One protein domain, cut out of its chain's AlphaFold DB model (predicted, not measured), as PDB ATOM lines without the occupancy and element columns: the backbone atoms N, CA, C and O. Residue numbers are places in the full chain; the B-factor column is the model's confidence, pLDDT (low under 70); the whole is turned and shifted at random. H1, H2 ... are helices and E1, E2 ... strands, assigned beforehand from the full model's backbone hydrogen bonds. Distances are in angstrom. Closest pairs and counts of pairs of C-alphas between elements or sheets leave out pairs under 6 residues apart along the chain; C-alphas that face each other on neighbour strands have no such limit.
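Overview. This is residues 24 to 119 of the 243 residues of the protein "Secreted protein sopD" of Yersinia enterocolitica (UniProt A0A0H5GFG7). Three helices fold back on one another, H2 between H1 and H3, and the longest helix, H3, covers a strongly twisted sheet of three strands. The long axis runs from Asn 44 in H2 to Glu 99 in the turn between E1 and E2, and little H4 makes the corner between H3 and E1. The printed part has 96 residues, with helices H1 to H4 followed by strands E1 to E3, an antiparallel sheet in the order E1, E2, E3; its class is mixed, helices and strands. It is compact, with a radius of gyration of the C-alphas of 13.6 A and spans of 43 by 30 by 20 A.

Along the chain. H1, residues 25 to 40, begins with C-alpha 25 at (0.417, 2.349, 29.535) and measures 23.4 A. H2 is residues 43 to 57, 21.8 A. H3, residues 65 to 82, measures 25.8 A. H4 is residues 85 to 90. E1 is residues 91 to 97, E2 residues 102 to 109, 23.0 A, and E3 residues 112 to 119, ending with C-alpha 119 at (19.251, 7.273, 45.456).

Arrangement. H1 and H2 form a helical hairpin; their closest C-alphas, of Ala 30 and Tyr 54, are 5.3 A apart. H2 and H3 form another, at a shallow tilt of 14 degrees, with C-alphas 56 and 72 closest at 5.1 A. H1 and H3 are apart. H3 runs along the strands at a height over the sheet of 10.0 A. E1, E2 and E3 form a meander, each strand the antiparallel neighbour of the one before; N 94 and O 106 are 2.8 A apart, N 105 and O 117 2.8 A. Every O i to N i+4 pair is within hydrogen-bond range in H3, against 8 of 12 in H1, 9 of 11 in H2 and 0 of 2 in H4, where 2 of 3 O i to N i+3 pairs are within range.

Size, cuts and confidence. The C-alphas farthest apart, of Asn 44 and Glu 99, are 44.7 A apart. The printed part has no cut and no long link. Its mean pLDDT is 73.1, and 38 residues are under 70, among them residues 59 to 74.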
ATOM      1  N   ASP A  24      -0.193  -0.799  25.942       67.44
ATOM      2  CA  ASP A  24       0.731  -0.590  27.061       67.44
ATOM      3  C   ASP A  24       0.715   0.871  27.526       67.44
ATOM      4  O   ASP A  24       0.941   1.806  26.743       67.44
ATOM      5  N   LYS A  25       0.471   1.057  28.829       76.62
ATOM      6  CA  LYS A  25       0.417   2.349  29.535       76.62
ATOM      7  C   LYS A  25       1.672   3.190  29.282       76.62
ATOM      8  O   LYS A  25       1.590   4.405  29.091       76.62
ATOM      9  N   GLU A  26       2.827   2.543  29.235       77.69
ATOM     10  CA  GLU A  26       4.132   3.138  28.970       77.69
ATOM     11  C   GLU A  26       4.166   3.741  27.568       77.69
ATOM     12  O   GLU A  26       4.583   4.877  27.376       77.69
ATOM     13  N   ARG A  27       3.645   3.040  26.563       76.75
ATOM     14  CA  ARG A  27       3.694   3.511  25.175       76.75
ATOM     15  C   ARG A  27       2.741   4.677  24.920       76.75
ATOM     16  O   ARG A  27       3.100   5.600  24.190       76.75
ATOM     17  N   SER A  28       1.587   4.693  25.587       80.88
ATOM     18  CA  SER A  28       0.711   5.873  25.639       80.88
ATOM     19  C   SER A  28       1.395   7.054  26.340       80.88
ATOM     20  O   SER A  28       1.355   8.177  25.843       80.88
ATOM     21  N   THR A  29       2.108   6.796  27.439       82.31
ATOM     22  CA  THR A  29       2.865   7.828  28.163       82.31
ATOM     23  C   THR A  29       3.993   8.413  27.303       82.31
ATOM     24  O   THR A  29       4.148   9.631  27.256       82.31
ATOM     25  N   ALA A  30       4.733   7.586  26.554       83.25
ATOM     26  CA  ALA A  30       5.764   8.045  25.619       83.25
ATOM     27  C   ALA A  30       5.195   8.934  24.502       83.25
ATOM     28  O   ALA A  30       5.822   9.924  24.132       83.25
ATOM     29  N   LEU A  31       4.009   8.608  23.976       83.81
ATOM     30  CA  LEU A  31       3.334   9.422  22.961       83.81
ATOM     31  C   LEU A  31       2.858  10.766  23.526       83.81
ATOM     32  O   LEU A  31       3.111  11.798  22.912       83.81
ATOM     33  N   ASN A  32       2.265  10.769  24.722       87.19
ATOM     34  CA  ASN A  32       1.864  12.005  25.403       87.19
ATOM     35  C   ASN A  32       3.071  12.910  25.697       87.19
ATOM     36  O   ASN A  32       2.989  14.129  25.579       87.19
ATOM     37  N   LEU A  33       4.205  12.321  26.085       86.75
ATOM     38  CA  LEU A  33       5.457  13.049  26.281       86.75
ATOM     39  C   LEU A  33       5.998  13.600  24.957       86.75
ATOM     40  O   LEU A  33       6.343  14.776  24.888       86.75
ATOM     41  N   TRP A  34       5.994  12.790  23.894       87.44
ATOM     42  CA  TRP A  34       6.358  13.240  22.551       87.44
ATOM     43  C   TRP A  34       5.553  14.473  22.125       87.44
ATOM     44  O   TRP A  34       6.146  15.441  21.668       87.44
ATOM     45  N   GLU A  35       4.233  14.494  22.314       88.69
ATOM     46  CA  GLU A  35       3.398  15.641  21.922       88.69
ATOM     47  C   GLU A  35       3.803  16.954  22.610       88.69
ATOM     48  O   GLU A  35       3.734  18.015  21.990       88.69
ATOM     49  N   LYS A  36       4.299  16.895  23.850       87.88
ATOM     50  CA  LYS A  36       4.668  18.079  24.646       87.88
ATOM     51  C   LYS A  36       5.963  18.760  24.198       87.88
ATOM     52  O   LYS A  36       6.144  19.959  24.428       87.88
ATOM     53  N   PHE A  37       6.878  17.999  23.608       86.62
ATOM     54  CA  PHE A  37       8.219  18.476  23.268       86.62
ATOM     55  C   PHE A  37       8.710  17.977  21.902       86.62
ATOM     56  O   PHE A  37       9.912  17.901  21.655       86.62
ATOM     57  N   CYS A  38       7.794  17.618  20.997       86.88
ATOM     58  CA  CYS A  38       8.136  17.161  19.647       86.88
ATOM     59  C   CYS A  38       8.872  18.230  18.829       86.88
ATOM     60  O   CYS A  38       9.673  17.885  17.963       86.88
ATOM     61  N   ASP A  39       8.650  19.506  19.143       87.44
ATOM     62  CA  ASP A  39       9.322  20.668  18.562       87.44
ATOM     63  C   ASP A  39      10.832  20.701  18.836       87.44
ATOM     64  O   ASP A  39      11.583  21.325  18.087       87.44
ATOM     65  N   LEU A  40      11.306  19.975  19.854       76.75
ATOM     66  CA  LEU A  40      12.736  19.885  20.149       76.75
ATOM     67  C   LEU A  40      13.497  18.993  19.159       76.75
ATOM     68  O   LEU A  40      14.728  19.009  19.144       76.75
ATOM     69  N   PHE A  41      12.791  18.204  18.347       76.81
ATOM     70  CA  PHE A  41      13.359  17.145  17.516       76.81
ATOM     71  C   PHE A  41      13.072  17.373  16.031       76.81
ATOM     72  O   PHE A  41      12.053  17.939  15.641       76.81
ATOM     73  N   ARG A  42      13.953  16.864  15.165       68.50
ATOM     74  CA  ARG A  42      13.699  16.844  13.716       68.50
ATOM     75  C   ARG A  42      12.593  15.839  13.375       68.50
ATOM     76  O   ARG A  42      12.495  14.771  13.980       68.50
ATOM     77  N   SER A  43      11.803  16.138  12.343       65.88
ATOM     78  CA  SER A  43      10.661  15.315  11.910       65.88
ATOM     79  C   SER A  43      11.038  13.866  11.565       65.88
ATOM     80  O   SER A  43      10.272  12.942  11.845       65.88
ATOM     81  N   ASN A  44      12.245  13.641  11.037       69.25
ATOM     82  CA  ASN A  44      12.767  12.313  10.704       69.25
ATOM     83  C   ASN A  44      13.222  11.483  11.922       69.25
ATOM     84  O   ASN A  44      13.469  10.288  11.771       69.25
ATOM     85  N   LYS A  45      13.302  12.070  13.125       66.69
ATOM     86  CA  LYS A  45      13.712  11.383  14.365       66.69
ATOM     87  C   LYS A  45      12.544  10.902  15.226       66.69
ATOM     88  O   LYS A  45      12.768  10.224  16.224       66.69
ATOM     89  N   LYS A  46      11.294  11.173  14.829       77.19
ATOM     90  CA  LYS A  46      10.083  10.836  15.602       77.19
ATOM     91  C   LYS A  46      10.059   9.390  16.113       77.19
ATOM     92  O   LYS A  46       9.784   9.155  17.287       77.19
ATOM     93  N   LYS A  47      10.350   8.414  15.246       76.38
ATOM     94  CA  LYS A  47      10.334   6.988  15.617       76.38
ATOM     95  C   LYS A  47      11.398   6.663  16.673       76.38
ATOM     96  O   LYS A  47      11.094   5.976  17.645       76.38
ATOM     97  N   ASP A  48      12.608   7.186  16.499       72.62
ATOM     98  CA  ASP A  48      13.737   6.954  17.407       72.62
ATOM     99  C   ASP A  48      13.488   7.594  18.775       72.62
ATOM    100  O   ASP A  48      13.735   6.968  19.807       72.62
ATOM    101  N   VAL A  49      12.910   8.798  18.794       78.06
ATOM    102  CA  VAL A  49      12.555   9.510  20.027       78.06
ATOM    103  C   VAL A  49      11.474   8.755  20.794       78.06
ATOM    104  O   VAL A  49      11.649   8.489  21.979       78.06
ATOM    105  N   ILE A  50      10.393   8.335  20.128       80.75
ATOM    106  CA  ILE A  50       9.305   7.583  20.776       80.75
ATOM    107  C   ILE A  50       9.820   6.254  21.348       80.75
ATOM    108  O   ILE A  50       9.484   5.904  22.479       80.75
ATOM    109  N   ASN A  51      10.665   5.529  20.608       77.44
ATOM    110  CA  ASN A  51      11.269   4.286  21.097       77.44
ATOM    111  C   ASN A  51      12.193   4.530  22.299       77.44
ATOM    112  O   ASN A  51      12.183   3.761  23.259       77.44
ATOM    113  N   THR A  52      12.978   5.606  22.267       75.69
ATOM    114  CA  THR A  52      13.894   5.945  23.361       75.69
ATOM    115  C   THR A  52      13.128   6.406  24.606       75.69
ATOM    116  O   THR A  52      13.459   5.968  25.705       75.69
ATOM    117  N   LEU A  53      12.046   7.181  24.449       84.56
ATOM    118  CA  LEU A  53      11.128   7.546  25.538       84.56
ATOM    119  C   LEU A  53      10.469   6.317  26.158       84.56
ATOM    120  O   LEU A  53      10.433   6.195  27.377       84.56
ATOM    121  N   TYR A  54       9.985   5.392  25.327       82.88
ATOM    122  CA  TYR A  54       9.400   4.140  25.795       82.88
ATOM    123  C   TYR A  54      10.397   3.341  26.642       82.88
ATOM    124  O   TYR A  54      10.062   2.918  27.746       82.88
ATOM    125  N   ASN A  55      11.641   3.196  26.180       79.94
ATOM    126  CA  ASN A  55      12.688   2.501  26.934       79.94
ATOM    127  C   ASN A  55      13.092   3.241  28.219       79.94
ATOM    128  O   ASN A  55      13.496   2.601  29.183       79.94
ATOM    129  N   LEU A  56      12.989   4.572  28.247       81.81
ATOM    130  CA  LEU A  56      13.293   5.379  29.429       81.81
ATOM    131  C   LEU A  56      12.257   5.179  30.543       81.81
ATOM    132  O   LEU A  56      12.621   5.050  31.712       81.81
ATOM    133  N   ILE A  57      10.969   5.144  30.199       82.19
ATOM    134  CA  ILE A  57       9.874   5.067  31.183       82.19
ATOM    135  C   ILE A  57       9.479   3.630  31.536       82.19
ATOM    136  O   ILE A  57       8.978   3.399  32.634       82.19
ATOM    137  N   THR A  58       9.747   2.661  30.657       79.31
ATOM    138  CA  THR A  58       9.468   1.247  30.936       79.31
ATOM    139  C   THR A  58      10.488   0.710  31.946       79.31
ATOM    140  O   THR A  58      11.689   0.931  31.770       79.31
ATOM    141  N   PRO A  59      10.063   0.049  33.033       63.34
ATOM    142  CA  PRO A  59      10.984  -0.640  33.931       63.34
ATOM    143  C   PRO A  59      11.563  -1.895  33.244       63.34
ATOM    144  O   PRO A  59      10.818  -2.632  32.589       63.34
ATOM    145  N   PRO A  60      12.874  -2.169  33.352       60.12
ATOM    146  CA  PRO A  60      13.474  -3.383  32.824       60.12
ATOM    147  C   PRO A  60      12.941  -4.593  33.586       60.12
ATOM    148  O   PRO A  60      12.708  -4.555  34.792       60.12
ATOM    149  N   LYS A  61      12.727  -5.693  32.863       58.03
ATOM    150  CA  LYS A  61      11.997  -6.848  33.396       58.03
ATOM    151  C   LYS A  61      12.779  -7.666  34.432       58.03
ATOM    152  O   LYS A  61      12.128  -8.406  35.148       58.03
ATOM    153  N   ASN A  62      14.115  -7.567  34.503       50.22
ATOM    154  CA  ASN A  62      14.973  -8.453  35.317       50.22
ATOM    155  C   ASN A  62      16.346  -7.836  35.672       50.22
ATOM    156  O   ASN A  62      17.377  -8.494  35.550       50.22
ATOM    157  N   GLU A  63      16.395  -6.571  36.081       52.56
ATOM    158  CA  GLU A  63      17.666  -5.888  36.352       52.56
ATOM    159  C   GLU A  63      17.790  -5.406  37.799       52.56
ATOM    160  O   GLU A  63      16.795  -5.093  38.454       52.56
ATOM    161  N   ASN A  64      19.024  -5.368  38.312       57.34
ATOM    162  CA  ASN A  64      19.289  -4.757  39.609       57.34
ATOM    163  C   ASN A  64      19.085  -3.232  39.500       57.34
ATOM    164  O   ASN A  64      19.267  -2.642  38.437       57.34
ATOM    165  N   LEU A  65      18.696  -2.581  40.601       56.28
ATOM    166  CA  LEU A  65      18.331  -1.156  40.601       56.28
ATOM    167  C   LEU A  65      19.439  -0.250  40.021       56.28
ATOM    168  O   LEU A  65      19.153   0.753  39.376       56.28
ATOM    169  N   ASN A  66      20.710  -0.623  40.211       57.19
ATOM    170  CA  ASN A  66      21.853   0.128  39.693       57.19
ATOM    171  C   ASN A  66      22.014   0.012  38.168       57.19
ATOM    172  O   ASN A  66      22.389   0.996  37.529       57.19
ATOM    173  N   SER A  67      21.753  -1.154  37.572       58.09
ATOM    174  CA  SER A  67      21.824  -1.339  36.120       58.09
ATOM    175  C   SER A  67      20.629  -0.694  35.419       58.09
ATOM    176  O   SER A  67      20.837   0.001  34.423       58.09
ATOM    177  N   ASP A  68      19.434  -0.783  36.016       63.97
ATOM    178  CA  ASP A  68      18.239  -0.069  35.551       63.97
ATOM    179  C   ASP A  68      18.487   1.442  35.494       63.97
ATOM    180  O   ASP A  68      18.251   2.120  34.492       63.97
ATOM    181  N   LEU A  69      19.057   1.984  36.565       63.19
ATOM    182  CA  LEU A  69      19.292   3.410  36.659       63.19
ATOM    183  C   LEU A  69      20.344   3.907  35.654       63.19
ATOM    184  O   LEU A  69      20.134   4.929  34.994       63.19
ATOM    185  N   LYS A  70      21.439   3.156  35.469       64.44
ATOM    186  CA  LYS A  70      22.434   3.425  34.414       64.44
ATOM    187  C   LYS A  70      21.805   3.354  33.021       64.44
ATOM    188  O   LYS A  70      22.073   4.216  32.182       64.44
ATOM    189  N   PHE A  71      20.939   2.371  32.784       66.94
ATOM    190  CA  PHE A  71      20.210   2.229  31.529       66.94
ATOM    191  C   PHE A  71      19.307   3.440  31.263       66.94
ATOM    192  O   PHE A  71      19.353   4.011  30.172       66.94
ATOM    193  N   LYS A  72      18.536   3.889  32.261       69.44
ATOM    194  CA  LYS A  72      17.645   5.052  32.144       69.44
ATOM    195  C   LYS A  72      18.411   6.353  31.910       69.44
ATOM    196  O   LYS A  72      18.041   7.109  31.015       69.44
ATOM    197  N   LEU A  73      19.515   6.587  32.618       67.50
ATOM    198  CA  LEU A  73      20.389   7.735  32.346       67.50
ATOM    199  C   LEU A  73      20.932   7.719  30.915       67.50
ATOM    200  O   LEU A  73      20.874   8.727  30.214       67.50
ATOM    201  N   HIS A  74      21.398   6.560  30.448       64.19
ATOM    202  CA  HIS A  74      21.877   6.410  29.080       64.19
ATOM    203  C   HIS A  74      20.772   6.703  28.048       64.19
ATOM    204  O   HIS A  74      21.019   7.396  27.062       64.19
ATOM    205  N   ARG A  75      19.528   6.253  28.276       71.31
ATOM    206  CA  ARG A  75      18.389   6.601  27.400       71.31
ATOM    207  C   ARG A  75      18.051   8.090  27.431       71.31
ATOM    208  O   ARG A  75      17.688   8.643  26.395       71.31
ATOM    209  N   PHE A  76      18.187   8.744  28.580       70.56
ATOM    210  CA  PHE A  76      17.973  10.184  28.699       70.56
ATOM    211  C   PHE A  76      19.008  10.993  27.902       70.56
ATOM    212  O   PHE A  76      18.630  11.884  27.140       70.56
ATOM    213  N   GLU A  77      20.289  10.624  27.972       66.44
ATOM    214  CA  GLU A  77      21.337  11.240  27.144       66.44
ATOM    215  C   GLU A  77      21.135  10.961  25.645       66.44
ATOM    216  O   GLU A  77      21.288  11.855  24.815       66.44
ATOM    217  N   GLN A  78      20.682   9.758  25.273       67.25
ATOM    218  CA  GLN A  78      20.314   9.470  23.882       67.25
ATOM    219  C   GLN A  78      19.190  10.381  23.369       67.25
ATOM    220  O   GLN A  78      19.267  10.859  22.236       67.25
ATOM    221  N   LEU A  79      18.171  10.671  24.186       68.50
ATOM    222  CA  LEU A  79      17.122  11.631  23.818       68.50
ATOM    223  C   LEU A  79      17.691  13.034  23.611       68.50
ATOM    224  O   LEU A  79      17.357  13.683  22.623       68.50
ATOM    225  N   LYS A  80      18.592  13.484  24.486       71.38
ATOM    226  CA  LYS A  80      19.269  14.777  24.334       71.38
ATOM    227  C   LYS A  80      20.071  14.848  23.030       71.38
ATOM    228  O   LYS A  80      20.010  15.853  22.327       71.38
ATOM    229  N   CYS A  81      20.763  13.775  22.648       62.22
ATOM    230  CA  CYS A  81      21.496  13.706  21.380       62.22
ATOM    231  C   CYS A  81      20.585  13.771  20.145       62.22
ATOM    232  O   CYS A  81      20.984  14.343  19.126       62.22
ATOM    233  N   LEU A  82      19.371  13.216  20.234       68.00
ATOM    234  CA  LEU A  82      18.366  13.261  19.166       68.00
ATOM    235  C   LEU A  82      17.720  14.647  19.000       68.00
ATOM    236  O   LEU A  82      17.182  14.932  17.926       68.00
ATOM    237  N   ALA A  83      17.746  15.488  20.036       63.38
ATOM    238  CA  ALA A  83      17.220  16.847  19.979       63.38
ATOM    239  C   ALA A  83      18.098  17.765  19.113       63.38
ATOM    240  O   ALA A  83      19.311  17.566  18.970       63.38
ATOM    241  N   ASN A  84      17.477  18.808  18.557       64.62
ATOM    242  CA  ASN A  84      18.188  19.882  17.872       64.62
ATOM    243  C   ASN A  84      19.250  20.479  18.813       64.62
ATOM    244  O   ASN A  84      18.947  20.692  19.990       64.62
ATOM    245  N   PRO A  85      20.468  20.788  18.324       62.31
ATOM    246  CA  PRO A  85      21.549  21.296  19.171       62.31
ATOM    247  C   PRO A  85      21.142  22.490  20.046       62.31
ATOM    248  O   PRO A  85      21.451  22.507  21.234       62.31
ATOM    249  N   SER A  86      20.351  23.414  19.491       65.44
ATOM    250  CA  SER A  86      19.811  24.610  20.158       65.44
ATOM    251  C   SER A  86      18.786  24.341  21.268       65.44
ATOM    252  O   SER A  86      18.285  25.284  21.871       65.44
ATOM    253  N   HIS A  87      18.398  23.085  21.488       67.94
ATOM    254  CA  HIS A  87      17.387  22.683  22.468       67.94
ATOM    255  C   HIS A  87      17.911  21.665  23.486       67.94
ATOM    256  O   HIS A  87      17.161  21.190  24.342       67.94
ATOM    257  N   ARG A  88      19.198  21.301  23.408       71.25
ATOM    258  CA  ARG A  88      19.819  20.320  24.314       71.25
ATOM    259  C   ARG A  88      19.946  20.830  25.749       71.25
ATOM    260  O   ARG A  88      20.018  20.026  26.673       71.25
ATOM    261  N   ASP A  89      19.943  22.142  25.941       67.56
ATOM    262  CA  ASP A  89      19.909  22.835  27.233       67.56
ATOM    263  C   ASP A  89      18.574  22.655  27.984       67.56
ATOM    264  O   ASP A  89      18.500  22.847  29.201       67.56
ATOM    265  N   GLN A  90      17.519  22.232  27.279       73.19
ATOM    266  CA  GLN A  90      16.208  21.941  27.862       73.19
ATOM    267  C   GLN A  90      16.132  20.573  28.555       73.19
ATOM    268  O   GLN A  90      15.105  20.270  29.165       73.19
ATOM    269  N   PHE A  91      17.192  19.761  28.475       78.06
ATOM    270  CA  PHE A  91      17.327  18.474  29.156       78.06
ATOM    271  C   PHE A  91      18.093  18.673  30.460       78.06
ATOM    272  O   PHE A  91      19.284  18.994  30.437       78.06
ATOM    273  N   LYS A  92      17.422  18.495  31.600       72.56
ATOM    274  CA  LYS A  92      17.994  18.798  32.917       72.56
ATOM    275  C   LYS A  92      17.809  17.646  33.892       72.56
ATOM    276  O   LYS A  92      16.859  16.873  33.804       72.56
ATOM    277  N   ILE A  93      18.737  17.553  34.836       71.94
ATOM    278  CA  ILE A  93      18.652  16.651  35.982       71.94
ATOM    279  C   ILE A  93      18.546  17.527  37.222       71.94
ATOM    280  O   ILE A  93      19.452  18.303  37.522       71.94
ATOM    281  N   HIS A  94      17.426  17.422  37.925       70.75
ATOM    282  CA  HIS A  94      17.179  18.142  39.165       70.75
ATOM    283  C   HIS A  94      17.454  17.228  40.350       70.75
ATOM    284  O   HIS A  94      16.952  16.104  40.396       70.75
ATOM    285  N   VAL A  95      18.225  17.720  41.313       74.94
ATOM    286  CA  VAL A  95      18.516  17.018  42.564       74.94
ATOM    287  C   VAL A  95      17.750  17.711  43.679       74.94
ATOM    288  O   VAL A  95      17.946  18.898  43.926       74.94
ATOM    289  N   HIS A  96      16.868  16.971  44.337       75.62
ATOM    290  CA  HIS A  96      16.093  17.436  45.476       75.62
ATOM    291  C   HIS A  96      16.590  16.688  46.706       75.62
ATOM    292  O   HIS A  96      16.406  15.472  46.812       75.62
ATOM    293  N   SER A  97      17.242  17.409  47.613       70.62
ATOM    294  CA  SER A  97      17.698  16.826  48.869       70.62
ATOM    295  C   SER A  97      16.500  16.477  49.746       70.62
ATOM    296  O   SER A  97      15.590  17.294  49.898       70.62
ATOM    297  N   GLN A  98      16.464  15.252  50.271       69.38
ATOM    298  CA  GLN A  98      15.512  14.873  51.316       69.38
ATOM    299  C   GLN A  98      16.223  14.913  52.675       69.38
ATOM    300  O   GLN A  98      17.439  14.786  52.740       69.38
ATOM    301  N   GLU A  99      15.476  15.068  53.772       55.84
ATOM    302  CA  GLU A  99      16.021  15.151  55.146       55.84
ATOM    303  C   GLU A  99      16.747  13.872  55.620       55.84
ATOM    304  O   GLU A  99      17.374  13.848  56.675       55.84
ATOM    305  N   THR A 100      16.680  12.794  54.839       58.50
ATOM    306  CA  THR A 100      17.394  11.530  55.076       58.50
ATOM    307  C   THR A 100      18.572  11.429  54.101       58.50
ATOM    308  O   THR A 100      18.629  12.204  53.158       58.50
ATOM    309  N   ASN A 101      19.526  10.507  54.281       65.50
ATOM    310  CA  ASN A 101      20.711  10.313  53.409       65.50
ATOM    311  C   ASN A 101      20.393   9.915  51.940       65.50
ATOM    312  O   ASN A 101      21.128   9.146  51.322       65.50
ATOM    313  N   LYS A 102      19.278  10.377  51.381       68.88
ATOM    314  CA  LYS A 102      18.741  10.076  50.068       68.88
ATOM    315  C   LYS A 102      18.384  11.377  49.360       68.88
ATOM    316  O   LYS A 102      17.719  12.247  49.914       68.88
ATOM    317  N   ASN A 103      18.753  11.460  48.092       70.00
ATOM    318  CA  ASN A 103      18.350  12.523  47.191       70.00
ATOM    319  C   ASN A 103      17.332  11.977  46.186       70.00
ATOM    320  O   ASN A 103      17.461  10.858  45.678       70.00
ATOM    321  N   LYS A 104      16.323  12.787  45.860       76.81
ATOM    322  CA  LYS A 104      15.430  12.533  44.730       76.81
ATOM    323  C   LYS A 104      16.007  13.204  43.489       76.81
ATOM    324  O   LYS A 104      16.151  14.424  43.439       76.81
ATOM    325  N   TYR A 105      16.270  12.408  42.467       75.88
ATOM    326  CA  TYR A 105      16.728  12.867  41.166       75.88
ATOM    327  C   TYR A 105      15.561  12.852  40.186       75.88
ATOM    328  O   TYR A 105      14.808  11.877  40.121       75.88
ATOM    329  N   THR A 106      15.422  13.919  39.409       77.12
ATOM    330  CA  THR A 106      14.347  14.080  38.429       77.12
ATOM    331  C   THR A 106      14.932  14.472  37.081       77.12
ATOM    332  O   THR A 106      15.589  15.503  36.959       77.12
ATOM    333  N   LEU A 107      14.693  13.637  36.072       79.69
ATOM    334  CA  LEU A 107      15.061  13.879  34.680       79.69
ATOM    335  C   LEU A 107      13.936  14.673  34.016       79.69
ATOM    336  O   LEU A 107      12.798  14.193  33.969       79.69
ATOM    337  N   SER A 108      14.241  15.861  33.500       82.81
ATOM    338  CA  SER A 108      13.258  16.762  32.903       82.81
ATOM    339  C   SER A 108      13.616  17.167  31.471       82.81
ATOM    340  O   SER A 108      14.786  17.283  31.102       82.81
ATOM    341  N   ILE A 109      12.581  17.377  30.655       85.25
ATOM    342  CA  ILE A 109      12.677  17.907  29.288       85.25
ATOM    343  C   ILE A 109      11.673  19.045  29.166       85.25
ATOM    344  O   ILE A 109      10.478  18.816  29.372       85.25
ATOM    345  N   LYS A 110      12.118  20.264  28.828       81.69
ATOM    346  CA  LYS A 110      11.217  21.424  28.629       81.69
ATOM    347  C   LYS A 110      10.247  21.591  29.812       81.69
ATOM    348  O   LYS A 110       9.042  21.756  29.636       81.69
ATOM    349  N   ASN A 111      10.771  21.448  31.031       82.06
ATOM    350  CA  ASN A 111      10.038  21.510  32.305       82.06
ATOM    351  C   ASN A 111       9.014  20.385  32.558       82.06
ATOM    352  O   ASN A 111       8.190  20.502  33.460       82.06
ATOM    353  N   ASN A 112       9.039  19.301  31.783       85.81
ATOM    354  CA  ASN A 112       8.249  18.107  32.067       85.81
ATOM    355  C   ASN A 112       9.129  17.057  32.728       85.81
ATOM    356  O   ASN A 112      10.137  16.652  32.149       85.81
ATOM    357  N   ASP A 113       8.708  16.577  33.892       87.38
ATOM    358  CA  ASP A 113       9.343  15.449  34.559       87.38
ATOM    359  C   ASP A 113       9.069  14.171  33.762       87.38
ATOM    360  O   ASP A 113       7.924  13.744  33.599       87.38
ATOM    361  N   VAL A 114      10.134  13.572  33.238       84.00
ATOM    362  CA  VAL A 114      10.059  12.360  32.414       84.00
ATOM    363  C   VAL A 114      10.273  11.116  33.264       84.00
ATOM    364  O   VAL A 114       9.633  10.089  33.046       84.00
ATOM    365  N   TYR A 115      11.166  11.204  34.247       81.19
ATOM    366  CA  TYR A 115      11.462  10.113  35.165       81.19
ATOM    367  C   TYR A 115      12.014  10.662  36.482       81.19
ATOM    368  O   TYR A 115      12.686  11.692  36.501       81.19
ATOM    369  N   SER A 116      11.729   9.987  37.593       81.88
ATOM    370  CA  SER A 116      12.295  10.317  38.902       81.88
ATOM    371  C   SER A 116      12.674   9.055  39.656       81.88
ATOM    372  O   SER A 116      11.970   8.049  39.575       81.88
ATOM    373  N   PHE A 117      13.750   9.136  40.429       75.56
ATOM    374  CA  PHE A 117      14.232   8.053  41.279       75.56
ATOM    375  C   PHE A 117      14.831   8.615  42.570       75.56
ATOM    376  O   PHE A 117      15.172   9.794  42.653       75.56
ATOM    377  N   ILE A 118      14.934   7.766  43.591       74.81
ATOM    378  CA  ILE A 118      15.554   8.100  44.874       74.81
ATOM    379  C   ILE A 118      16.829   7.268  44.987       74.81
ATOM    380  O   ILE A 118      16.771   6.047  44.844       74.81
ATOM    381  N   ALA A 119      17.959   7.920  45.240       65.19
ATOM    382  CA  ALA A 119      19.251   7.273  45.456       65.19
ATOM    383  C   ALA A 119      19.928   7.855  46.705       65.19
ATOM    384  O   ALA A 119      19.603   8.964  47.124       65.19
TER     385      ALA A 119